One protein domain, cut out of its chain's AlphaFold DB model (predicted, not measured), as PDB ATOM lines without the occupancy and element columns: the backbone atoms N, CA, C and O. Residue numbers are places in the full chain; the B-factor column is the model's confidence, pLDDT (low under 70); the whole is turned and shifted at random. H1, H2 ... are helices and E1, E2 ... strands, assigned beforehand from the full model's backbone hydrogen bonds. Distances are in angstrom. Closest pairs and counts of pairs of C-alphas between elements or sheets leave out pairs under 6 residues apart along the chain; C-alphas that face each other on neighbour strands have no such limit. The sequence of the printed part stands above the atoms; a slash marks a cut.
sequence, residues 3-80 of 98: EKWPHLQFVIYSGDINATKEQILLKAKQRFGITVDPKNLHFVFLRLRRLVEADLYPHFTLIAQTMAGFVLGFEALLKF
ATOM      1  N   GLU A   3      -5.485 -40.026   1.267       52.50
ATOM      2  CA  GLU A   3      -5.533 -40.577  -0.105       52.50
ATOM      3  C   GLU A   3      -5.225 -42.078  -0.195       52.50
ATOM      4  O   GLU A   3      -5.564 -42.707  -1.191       52.50
ATOM      5  N   LYS A   4      -4.583 -42.671   0.821       61.16
ATOM      6  CA  LYS A   4      -4.174 -44.079   0.758       61.16
ATOM      7  C   LYS A   4      -5.258 -45.066   1.199       61.16
ATOM      8  O   LYS A   4      -5.152 -46.227   0.825       61.16
ATOM      9  N   TRP A   5      -6.287 -44.642   1.945       67.69
ATOM     10  CA  TRP A   5      -7.269 -45.567   2.541       67.69
ATOM     11  C   TRP A   5      -8.681 -44.959   2.644       67.69
ATOM     12  O   TRP A   5      -9.144 -44.638   3.739       67.69
ATOM     13  N   PRO A   6      -9.394 -44.788   1.517       68.25
ATOM     14  CA  PRO A   6     -10.694 -44.109   1.489       68.25
ATOM     15  C   PRO A   6     -11.830 -44.880   2.184       68.25
ATOM     16  O   PRO A   6     -12.868 -44.293   2.465       68.25
ATOM     17  N   HIS A   7     -11.647 -46.174   2.456       75.31
ATOM     18  CA  HIS A   7     -12.638 -47.045   3.096       75.31
ATOM     19  C   HIS A   7     -12.528 -47.087   4.628       75.31
ATOM     20  O   HIS A   7     -13.401 -47.654   5.277       75.31
ATOM     21  N   LEU A   8     -11.471 -46.513   5.216       77.94
ATOM     22  CA  LEU A   8     -11.307 -46.505   6.668       77.94
ATOM     23  C   LEU A   8     -12.189 -45.428   7.300       77.94
ATOM     24  O   LEU A   8     -12.073 -44.243   6.979       77.94
ATOM     25  N   GLN A   9     -13.025 -45.849   8.247       84.94
ATOM     26  CA  GLN A   9     -13.742 -44.959   9.149       84.94
ATOM     27  C   GLN A   9     -13.091 -45.001  10.528       84.94
ATOM     28  O   GLN A   9     -12.845 -46.066  11.086       84.94
ATOM     29  N   PHE A  10     -12.816 -43.826  11.082       87.56
ATOM     30  CA  PHE A  10     -12.230 -43.671  12.402       87.56
ATOM     31  C   PHE A  10     -13.311 -43.254  13.386       87.56
ATOM     32  O   PHE A  10     -14.034 -42.283  13.152       87.56
ATOM     33  N   VAL A  11     -13.396 -43.959  14.510       89.19
ATOM     34  CA  VAL A  11     -14.316 -43.626  15.597       89.19
ATOM     35  C   VAL A  11     -13.508 -43.272  16.835       89.19
ATOM     36  O   VAL A  11     -12.668 -44.046  17.279       89.19
ATOM     37  N   ILE A  12     -13.743 -42.079  17.375       89.69
ATOM     38  CA  ILE A  12     -13.095 -41.589  18.589       89.69
ATOM     39  C   ILE A  12     -14.121 -41.583  19.714       89.69
ATOM     40  O   ILE A  12     -15.110 -40.849  19.660       89.69
ATOM     41  N   TYR A  13     -13.850 -42.350  20.764       89.31
ATOM     42  CA  TYR A  13     -14.590 -42.258  22.014       89.31
ATOM     43  C   TYR A  13     -14.047 -41.100  22.852       89.31
ATOM     44  O   TYR A  13     -12.852 -41.030  23.132       89.31
ATOM     45  N   SER A  14     -14.916 -40.179  23.263       88.19
ATOM     46  CA  SER A  14     -14.539 -39.039  24.104       88.19
ATOM     47  C   SER A  14     -15.554 -38.850  25.217       88.19
ATOM     48  O   SER A  14     -16.751 -38.911  24.978       88.19
ATOM     49  N   GLY A  15     -15.105 -38.582  26.440       83.25
ATOM     50  CA  GLY A  15     -16.014 -38.148  27.509       83.25
ATOM     51  C   GLY A  15     -16.144 -36.630  27.634       83.25
ATOM     52  O   GLY A  15     -16.773 -36.154  28.570       83.25
ATOM     53  N   ASP A  16     -15.514 -35.857  26.744       80.00
ATOM     54  CA  ASP A  16     -15.676 -34.401  26.699       80.00
ATOM     55  C   ASP A  16     -16.931 -34.038  25.895       80.00
ATOM     56  O   ASP A  16     -16.867 -33.715  24.711       80.00
ATOM     57  N   ILE A  17     -18.092 -34.157  26.544       74.81
ATOM     58  CA  ILE A  17     -19.414 -33.932  25.936       74.81
ATOM     59  C   ILE A  17     -19.658 -32.476  25.504       74.81
ATOM     60  O   ILE A  17     -20.612 -32.213  24.776       74.81
ATOM     61  N   ASN A  18     -18.820 -31.538  25.952       77.44
ATOM     62  CA  ASN A  18     -18.983 -30.107  25.698       77.44
ATOM     63  C   ASN A  18     -18.169 -29.616  24.491       77.44
ATOM     64  O   ASN A  18     -18.348 -28.476  24.063       77.44
ATOM     65  N   ALA A  19     -17.273 -30.443  23.948       79.06
ATOM     66  CA  ALA A  19     -16.451 -30.091  22.799       79.06
ATOM     67  C   ALA A  19     -17.093 -30.578  21.493       79.06
ATOM     68  O   ALA A  19     -17.401 -31.762  21.342       79.06
ATOM     69  N   THR A  20     -17.249 -29.685  20.512       83.75
ATOM     70  CA  THR A  20     -17.715 -30.106  19.182       83.75
ATOM     71  C   THR A  20     -16.585 -30.746  18.379       83.75
ATOM     72  O   THR A  20     -15.396 -30.467  18.575       83.75
ATOM     73  N   LYS A  21     -16.956 -31.595  17.420       82.81
ATOM     74  CA  LYS A  21     -16.030 -32.252  16.489       82.81
ATOM     75  C   LYS A  21     -15.097 -31.254  15.795       82.81
ATOM     76  O   LYS A  21     -13.896 -31.499  15.683       82.81
ATOM     77  N   GLU A  22     -15.628 -30.114  15.369       84.50
ATOM     78  CA  GLU A  22     -14.885 -29.062  14.671       84.50
ATOM     79  C   GLU A  22     -13.856 -28.411  15.595       84.50
ATOM     80  O   GLU A  22     -12.724 -28.166  15.181       84.50
ATOM     81  N   GLN A  23     -14.216 -28.177  16.860       85.00
ATOM     82  CA  GLN A  23     -13.302 -27.622  17.858       85.00
ATOM     83  C   GLN A  23     -12.143 -28.580  18.152       85.00
ATOM     84  O   GLN A  23     -10.997 -28.140  18.264       85.00
ATOM     85  N   ILE A  24     -12.418 -29.884  18.249       85.25
ATOM     86  CA  ILE A  24     -11.388 -30.910  18.467       85.25
ATOM     87  C   ILE A  24     -10.438 -30.967  17.266       85.25
ATOM     88  O   ILE A  24      -9.218 -30.926  17.442       85.25
ATOM     89  N   LEU A  25     -10.979 -30.991  16.046       86.69
ATOM     90  CA  LEU A  25     -10.188 -30.991  14.813       86.69
ATOM     91  C   LEU A  25      -9.343 -29.721  14.662       86.69
ATOM     92  O   LEU A  25      -8.172 -29.801  14.291       86.69
ATOM     93  N   LEU A  26      -9.899 -28.553  14.994       87.56
ATOM     94  CA  LEU A  26      -9.167 -27.290  14.960       87.56
ATOM     95  C   LEU A  26      -8.001 -27.297  15.954       87.56
ATOM     96  O   LEU A  26      -6.886 -26.929  15.583       87.56
ATOM     97  N   LYS A  27      -8.227 -27.769  17.187       87.81
ATOM     98  CA  LYS A  27      -7.165 -27.926  18.192       87.81
ATOM     99  C   LYS A  27      -6.087 -28.903  17.722       87.81
ATOM    100  O   LYS A  27      -4.904 -28.610  17.878       87.81
ATOM    101  N   ALA A  28      -6.471 -30.030  17.121       87.06
ATOM    102  CA  ALA A  28      -5.524 -31.001  16.578       87.06
ATOM    103  C   ALA A  28      -4.668 -30.394  15.453       87.06
ATOM    104  O   ALA A  28      -3.444 -30.548  15.456       87.06
ATOM    105  N   LYS A  29      -5.284 -29.622  14.550       88.50
ATOM    106  CA  LYS A  29      -4.578 -28.890  13.493       88.50
ATOM    107  C   LYS A  29      -3.619 -27.844  14.058       88.50
ATOM    108  O   LYS A  29      -2.481 -27.771  13.617       88.50
ATOM    109  N   GLN A  30      -4.052 -27.054  15.038       91.12
ATOM    110  CA  GLN A  30      -3.220 -26.009  15.643       91.12
ATOM    111  C   GLN A  30      -2.046 -26.581  16.443       91.12
ATOM    112  O   GLN A  30      -0.955 -26.021  16.406       91.12
ATOM    113  N   ARG A  31      -2.258 -27.687  17.166       91.25
ATOM    114  CA  ARG A  31      -1.254 -28.253  18.075       91.25
ATOM    115  C   ARG A  31      -0.284 -29.211  17.393       91.25
ATOM    116  O   ARG A  31       0.878 -29.257  17.777       91.25
ATOM    117  N   PHE A  32      -0.761 -29.969  16.408       88.75
ATOM    118  CA  PHE A  32       0.013 -31.034  15.767       88.75
ATOM    119  C   PHE A  32       0.189 -30.838  14.255       88.75
ATOM    120  O   PHE A  32       0.883 -31.627  13.624       88.75
ATOM    121  N   GLY A  33      -0.439 -29.826  13.645       86.88
ATOM    122  CA  GLY A  33      -0.383 -29.603  12.193       86.88
ATOM    123  C   GLY A  33      -1.162 -30.636  11.369       86.88
ATOM    124  O   GLY A  33      -1.044 -30.667  10.146       86.88
ATOM    125  N   ILE A  34      -1.956 -31.494  12.015       83.25
ATOM    126  CA  ILE A  34      -2.640 -32.615  11.363       83.25
ATOM    127  C   ILE A  34      -3.989 -32.147  10.814       83.25
ATOM    128  O   ILE A  34      -4.801 -31.573  11.536       83.25
ATOM    129  N   THR A  35      -4.244 -32.424   9.535       80.12
ATOM    130  CA  THR A  35      -5.548 -32.194   8.898       80.12
ATOM    131  C   THR A  35      -6.192 -33.544   8.585       80.12
ATOM    132  O   THR A  35      -5.585 -34.382   7.918       80.12
ATOM    133  N   VAL A  36      -7.403 -33.757   9.099       78.88
ATOM    134  CA  VAL A  36      -8.183 -34.999   8.967       78.88
ATOM    135  C   VAL A  36      -9.487 -34.660   8.254       78.88
ATOM    136  O   VAL A  36     -10.070 -33.612   8.537       78.88
ATOM    137  N   ASP A  37      -9.936 -35.513   7.331       80.25
ATOM    138  CA  ASP A  37     -11.230 -35.318   6.676       80.25
ATOM    139  C   ASP A  37     -12.355 -35.589   7.690       80.25
ATOM    140  O   ASP A  37     -12.456 -36.703   8.217       80.25
ATOM    141  N   PRO A  38     -13.222 -34.607   7.985       78.44
ATOM    142  CA  PRO A  38     -14.328 -34.811   8.906       78.44
ATOM    143  C   PRO A  38     -15.311 -35.890   8.435       78.44
ATOM    144  O   PRO A  38     -16.014 -36.433   9.279       78.44
ATOM    145  N   LYS A  39     -15.401 -36.243   7.148       79.25
ATOM    146  CA  LYS A  39     -16.363 -37.258   6.680       79.25
ATOM    147  C   LYS A  39     -16.074 -38.665   7.202       79.25
ATOM    148  O   LYS A  39     -17.015 -39.397   7.479       79.25
ATOM    149  N   ASN A  40     -14.802 -39.005   7.394       81.00
ATOM    150  CA  ASN A  40     -14.376 -40.342   7.818       81.00
ATOM    151  C   ASN A  40     -14.156 -40.444   9.332       81.00
ATOM    152  O   ASN A  40     -13.629 -41.445   9.807       81.00
ATOM    153  N   LEU A  41     -14.520 -39.406  10.090       85.56
ATOM    154  CA  LEU A  41     -14.267 -39.323  11.521       85.56
ATOM    155  C   LEU A  41     -15.574 -39.199  12.303       85.56
ATOM    156  O   LEU A  41     -16.291 -38.208  12.172       85.56
ATOM    157  N   HIS A  42     -15.863 -40.151  13.176       87.69
ATOM    158  CA  HIS A  42     -17.041 -40.139  14.036       87.69
ATOM    159  C   HIS A  42     -16.626 -39.980  15.495       87.69
ATOM    160  O   HIS A  42     -15.664 -40.592  15.946       87.69
ATOM    161  N   PHE A  43     -17.348 -39.147  16.238       89.06
ATOM    162  CA  PHE A  43     -17.125 -38.967  17.669       89.06
ATOM    163  C   PHE A  43     -18.268 -39.612  18.438       89.06
ATOM    164  O   PHE A  43     -19.433 -39.279  18.217       89.06
ATOM    165  N   VAL A  44     -17.928 -40.524  19.344       89.12
ATOM    166  CA  VAL A  44     -18.872 -41.175  20.250       89.12
ATOM    167  C   VAL A  44     -18.639 -40.619  21.643       89.12
ATOM    168  O   VAL A  44     -17.606 -40.850  22.269       89.12
ATOM    169  N   PHE A  45     -19.615 -39.863  22.134       89.25
ATOM    170  CA  PHE A  45     -19.506 -39.221  23.433       89.25
ATOM    171  C   PHE A  45     -19.937 -40.169  24.557       89.25
ATOM    172  O   PHE A  45     -21.092 -40.601  24.596       89.25
ATOM    173  N   LEU A  46     -19.024 -40.500  25.470       88.06
ATOM    174  CA  LEU A  46     -19.263 -41.360  26.633       88.06
ATOM    175  C   LEU A  46     -19.718 -40.525  27.831       88.06
ATOM    176  O   LEU A  46     -19.149 -39.472  28.114       88.06
ATOM    177  N   ARG A  47     -20.746 -40.987  28.545       85.75
ATOM    178  CA  ARG A  47     -21.302 -40.275  29.705       85.75
ATOM    179  C   ARG A  47     -20.679 -40.742  31.010       85.75
ATOM    180  O   ARG A  47     -20.574 -39.956  31.946       85.75
ATOM    181  N   LEU A  48     -20.241 -41.998  31.076       85.06
ATOM    182  CA  LEU A  48     -19.729 -42.597  32.303       85.06
ATOM    183  C   LEU A  48     -18.245 -42.302  32.551       85.06
ATOM    184  O   LEU A  48     -17.674 -42.860  33.482       85.06
ATOM    185  N   ARG A  49     -17.617 -41.391  31.784       85.75
ATOM    186  CA  ARG A  49     -16.217 -40.976  32.001       85.75
ATOM    187  C   ARG A  49     -15.970 -40.523  33.437       85.75
ATOM    188  O   ARG A  49     -14.893 -40.753  33.962       85.75
ATOM    189  N   ARG A  50     -16.963 -39.923  34.087       84.38
ATOM    190  CA  ARG A  50     -16.828 -39.520  35.483       84.38
ATOM    191  C   ARG A  50     -16.471 -40.704  36.391       84.38
ATOM    192  O   ARG A  50     -15.646 -40.545  37.264       84.38
ATOM    193  N   LEU A  51     -16.984 -41.913  36.138       83.06
ATOM    194  CA  LEU A  51     -16.717 -43.085  36.985       83.06
ATOM    195  C   LEU A  51     -15.241 -43.495  37.042       83.06
ATOM    196  O   LEU A  51     -14.854 -44.181  37.971       83.06
ATOM    197  N   VAL A  52     -14.421 -43.112  36.065       84.00
ATOM    198  CA  VAL A  52     -12.982 -43.425  36.059       84.00
ATOM    199  C   VAL A  52     -12.134 -42.301  36.670       84.00
ATOM    200  O   VAL A  52     -10.914 -42.435  36.774       84.00
ATOM    201  N   GLU A  53     -12.747 -41.200  37.103       84.88
ATOM    202  CA  GLU A  53     -12.048 -40.085  37.742       84.88
ATOM    203  C   GLU A  53     -11.678 -40.439  39.193       84.88
ATOM    204  O   GLU A  53     -12.445 -41.045  39.942       84.88
ATOM    205  N   ALA A  54     -10.440 -40.119  39.582       81.38
ATOM    206  CA  ALA A  54      -9.885 -40.511  40.879       81.38
ATOM    207  C   ALA A  54     -10.548 -39.790  42.067       81.38
ATOM    208  O   ALA A  54     -10.514 -40.289  43.189       81.38
ATOM    209  N   ASP A  55     -11.150 -38.628  41.821       85.06
ATOM    210  CA  ASP A  55     -11.803 -37.778  42.818       85.06
ATOM    211  C   ASP A  55     -13.036 -38.435  43.464       85.06
ATOM    212  O   ASP A  55     -13.389 -38.100  44.594       85.06
ATOM    213  N   LEU A  56     -13.654 -39.414  42.796       83.50
ATOM    214  CA  LEU A  56     -14.770 -40.194  43.342       83.50
ATOM    215  C   LEU A  56     -14.345 -41.263  44.350       83.50
ATOM    216  O   LEU A  56     -15.197 -41.787  45.071       83.50
ATOM    217  N   TYR A  57     -13.055 -41.596  44.415       86.75
ATOM    218  CA  TYR A  57     -12.555 -42.710  45.215       86.75
ATOM    219  C   TYR A  57     -11.465 -42.246  46.187       86.75
ATOM    220  O   TYR A  57     -10.279 -42.314  45.857       86.75
ATOM    221  N   PRO A  58     -11.834 -41.825  47.413       80.50
ATOM    222  CA  PRO A  58     -10.863 -41.407  48.429       80.50
ATOM    223  C   PRO A  58      -9.972 -42.561  48.926       80.50
ATOM    224  O   PRO A  58      -8.875 -42.327  49.431       80.50
ATOM    225  N   HIS A  59     -10.417 -43.812  48.764       89.19
ATOM    226  CA  HIS A  59      -9.669 -45.025  49.093       89.19
ATOM    227  C   HIS A  59      -9.836 -46.073  47.979       89.19
ATOM    228  O   HIS A  59     -10.853 -46.081  47.288       89.19
ATOM    229  N   PHE A  60      -8.854 -46.970  47.815       88.44
ATOM    230  CA  PHE A  60      -8.853 -48.055  46.810       88.44
ATOM    231  C   PHE A  60      -9.067 -47.603  45.352       88.44
ATOM    232  O   PHE A  60      -9.598 -48.353  44.530       88.44
ATOM    233  N   THR A  61      -8.601 -46.398  45.017       88.31
ATOM    234  CA  THR A  61      -8.791 -45.734  43.720       88.31
ATOM    235  C   THR A  61      -8.460 -46.630  42.530       88.31
ATOM    236  O   THR A  61      -9.260 -46.723  41.608       88.31
ATOM    237  N   LEU A  62      -7.340 -47.361  42.564       86.69
ATOM    238  CA  LEU A  62      -6.916 -48.196  41.438       86.69
ATOM    239  C   LEU A  62      -7.905 -49.335  41.137       86.69
ATOM    240  O   LEU A  62      -8.219 -49.589  39.976       86.69
ATOM    241  N   ILE A  63      -8.427 -50.003  42.171       87.81
ATOM    242  CA  ILE A  63      -9.403 -51.092  42.012       87.81
ATOM    243  C   ILE A  63     -10.713 -50.525  41.464       87.81
ATOM    244  O   ILE A  63     -11.275 -51.056  40.506       87.81
ATOM    245  N   ALA A  64     -11.169 -49.411  42.037       88.00
ATOM    246  CA  ALA A  64     -12.408 -48.773  41.629       88.00
ATOM    247  C   ALA A  64     -12.345 -48.254  40.181       88.00
ATOM    248  O   ALA A  64     -13.241 -48.542  39.392       88.00
ATOM    249  N   GLN A  65     -11.248 -47.598  39.794       88.25
ATOM    250  CA  GLN A  65     -11.002 -47.161  38.416       88.25
ATOM    251  C   GLN A  65     -10.921 -48.335  37.441       88.25
ATOM    252  O   GLN A  65     -11.418 -48.238  36.322       88.25
ATOM    253  N   THR A  66     -10.343 -49.460  37.868       86.50
ATOM    254  CA  THR A  66     -10.285 -50.679  37.055       86.50
ATOM    255  C   THR A  66     -11.690 -51.205  36.747       86.50
ATOM    256  O   THR A  66     -12.013 -51.469  35.589       86.50
ATOM    257  N   MET A  67     -12.557 -51.296  37.761       87.81
ATOM    258  CA  MET A  67     -13.955 -51.705  37.578       87.81
ATOM    259  C   MET A  67     -14.754 -50.690  36.753       87.81
ATOM    260  O   MET A  67     -15.523 -51.068  35.869       87.81
ATOM    261  N   ALA A  68     -14.556 -49.396  37.002       88.06
ATOM    262  CA  ALA A  68     -15.199 -48.333  36.243       88.06
ATOM    263  C   ALA A  68     -14.776 -48.329  34.766       88.06
ATOM    264  O   ALA A  68     -15.607 -48.081  33.895       88.06
ATOM    265  N   GLY A  69     -13.516 -48.666  34.473       87.69
ATOM    266  CA  GLY A  69     -13.012 -48.831  33.112       87.69
ATOM    267  C   GLY A  69     -13.762 -49.918  32.341       87.69
ATOM    268  O   GLY A  69     -14.089 -49.716  31.175       87.69
ATOM    269  N   PHE A  70     -14.123 -51.024  33.000       87.19
ATOM    270  CA  PHE A  70     -14.951 -52.072  32.395       87.19
ATOM    271  C   PHE A  70     -16.358 -51.564  32.052       87.19
ATOM    272  O   PHE A  70     -16.841 -51.759  30.937       87.19
ATOM    273  N   VAL A  71     -17.000 -50.848  32.979       88.38
ATOM    274  CA  VAL A  71     -18.326 -50.247  32.754       88.38
ATOM    275  C   VAL A  71     -18.287 -49.224  31.612       88.38
ATOM    276  O   VAL A  71     -19.180 -49.205  30.765       88.38
ATOM    277  N   LEU A  72     -17.241 -48.398  31.557       89.44
ATOM    278  CA  LEU A  72     -17.041 -47.411  30.498       89.44
ATOM    279  C   LEU A  72     -16.805 -48.075  29.133       89.44
ATOM    280  O   LEU A  72     -17.380 -47.647  28.133       89.44
ATOM    281  N   GLY A  73     -15.993 -49.135  29.094       88.06
ATOM    282  CA  GLY A  73     -15.787 -49.946  27.895       88.06
ATOM    283  C   GLY A  73     -17.092 -50.575  27.408       88.06
ATOM    284  O   GLY A  73     -17.380 -50.551  26.216       88.06
ATOM    285  N   PHE A  74     -17.931 -51.054  28.328       87.88
ATOM    286  CA  PHE A  74     -19.226 -51.639  27.986       87.88
ATOM    287  C   PHE A  74     -20.194 -50.595  27.415       87.88
ATOM    288  O   PHE A  74     -20.869 -50.856  26.420       87.88
ATOM    289  N   GLU A  75     -20.216 -49.378  27.972       89.88
ATOM    290  CA  GLU A  75     -20.947 -48.246  27.384       89.88
ATOM    291  C   GLU A  75     -20.463 -47.951  25.954       89.88
ATOM    292  O   GLU A  75     -21.278 -47.711  25.060       89.88
ATOM    293  N   ALA A  76     -19.147 -47.964  25.735       89.25
ATOM    294  CA  ALA A  76     -18.552 -47.722  24.428       89.25
ATOM    295  C   ALA A  76     -18.936 -48.810  23.413       89.25
ATOM    296  O   ALA A  76     -19.368 -48.459  22.313       89.25
ATOM    297  N   LEU A  77     -18.879 -50.087  23.805       87.56
ATOM    298  CA  LEU A  77     -19.245 -51.234  22.969       87.56
ATOM    299  C   LEU A  77     -20.724 -51.202  22.562       87.56
ATOM    300  O   LEU A  77     -21.056 -51.412  21.397       87.56
ATOM    301  N   LEU A  78     -21.616 -50.880  23.504       87.12
ATOM    302  CA  LEU A  78     -23.048 -50.743  23.221       87.12
ATOM    303  C   LEU A  78     -23.361 -49.582  22.269       87.12
ATOM    304  O   LEU A  78     -24.351 -49.633  21.542       87.12
ATOM    305  N   LYS A  79     -22.551 -48.517  22.283       89.31
ATOM    306  CA  LYS A  79     -22.733 -47.359  21.396       89.31
ATOM    307  C   LYS A  79     -22.192 -47.601  19.997       89.31
ATOM    308  O   LYS A  79     -22.797 -47.152  19.027       89.31
ATOM    309  N   PHE A  80     -21.037 -48.242  19.902       88.75
ATOM    310  CA  PHE A  80     -20.406 -48.580  18.640       88.75
ATOM    311  C   PHE A  80     -19.471 -49.764  18.859       88.75
ATOM    312  O   PHE A  80     -18.662 -49.735  19.783       88.75
TER     313      PHE A  80
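This is residues 3 to 80 of the 98 residues of the protein "Uncharacterized glycosyltransferase (inferred by orthology to a C. elegans protein)" of Nippostrongylus brasiliensis (UniProt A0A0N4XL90). A narrow ribbon of two parallel strands, E1 and E2, lies in the middle of a loose, drawn-out model, with the helix H1 off to one side of it in the crossover between the strands. Beyond the strands' C-terminal ends the short H2 packs on the long H3, which runs back so that its residues 73 to 79 come near the ribbon on the side away from H1. The printed part has 78 residues with two named strands and three named helices, in the order E1, H1, E2, H2, H3, and its class is mixed, helices and strands. The whole is loose, with a radius of gyration of the C-alphas of 15.6 A, and elongated, spanning 48 by 27 by 20 A.

E1, residues 10 to 14, and E2, residues 41 to 45, are parallel neighbours at 24 degrees between their directions. C-alphas 11 and 42 face each other at 4.7 A. N 12 and O 42 are within hydrogen-bond range at 2.8 A, as are N 44 and O 12 at 2.9 A. H1, residues 21 to 32, comes between them in the chain, in a strand-helix-strand unit, two parallel neighbour strands with a helix between, whose crossover is right-handed. The closest C-alphas of H1 and E2 are those of Lys 21 and Phe 43, 6.9 A apart. H2, residues 48 to 52, touches H3, residues 61 to 79; their closest C-alphas are those of Val 52 and Gln 65, at 4.8 A. The closest C-alphas of E1 and H3 are those of Tyr 13 and Ala 76, at 7.2 A, and those of E2 and H3 are Val 44 and Lys 79, at 7.4 A. H1 is apart from H2 and from H3. E1 and H2 are only just apart, with their closest C-alphas 8.3 A from each other. In H1 and H3 every O i to N i+4 pair is within hydrogen-bond range; in H2 it is 0 of 1, with 2 of 2 O i to N i+3 pairs within range.

E1 begins at C-alpha 10, at (-12.230, -43.671, 12.402), and is 12.8 A long. H1 is 16.1 A long from C-alpha 21, at (-16.030, -32.252, 16.489), to C-alpha 32. E2 is 13.0 A long and H2 7.8 A. H3, the longest helix with 19 residues, measures 26.4 A and ends at C-alpha 79, at (-22.733, -47.359, 21.396).

The two C-alphas farthest apart are those of Glu 3 and His 59, at 49.6 A. The printed part has no cut. The link from E2 to H2 is tight; those from E1 to H1, H1 to E2 and H2 to H3 are short. The mean pLDDT of the printed part is 84.4, and residues 3 to 6 are under 70.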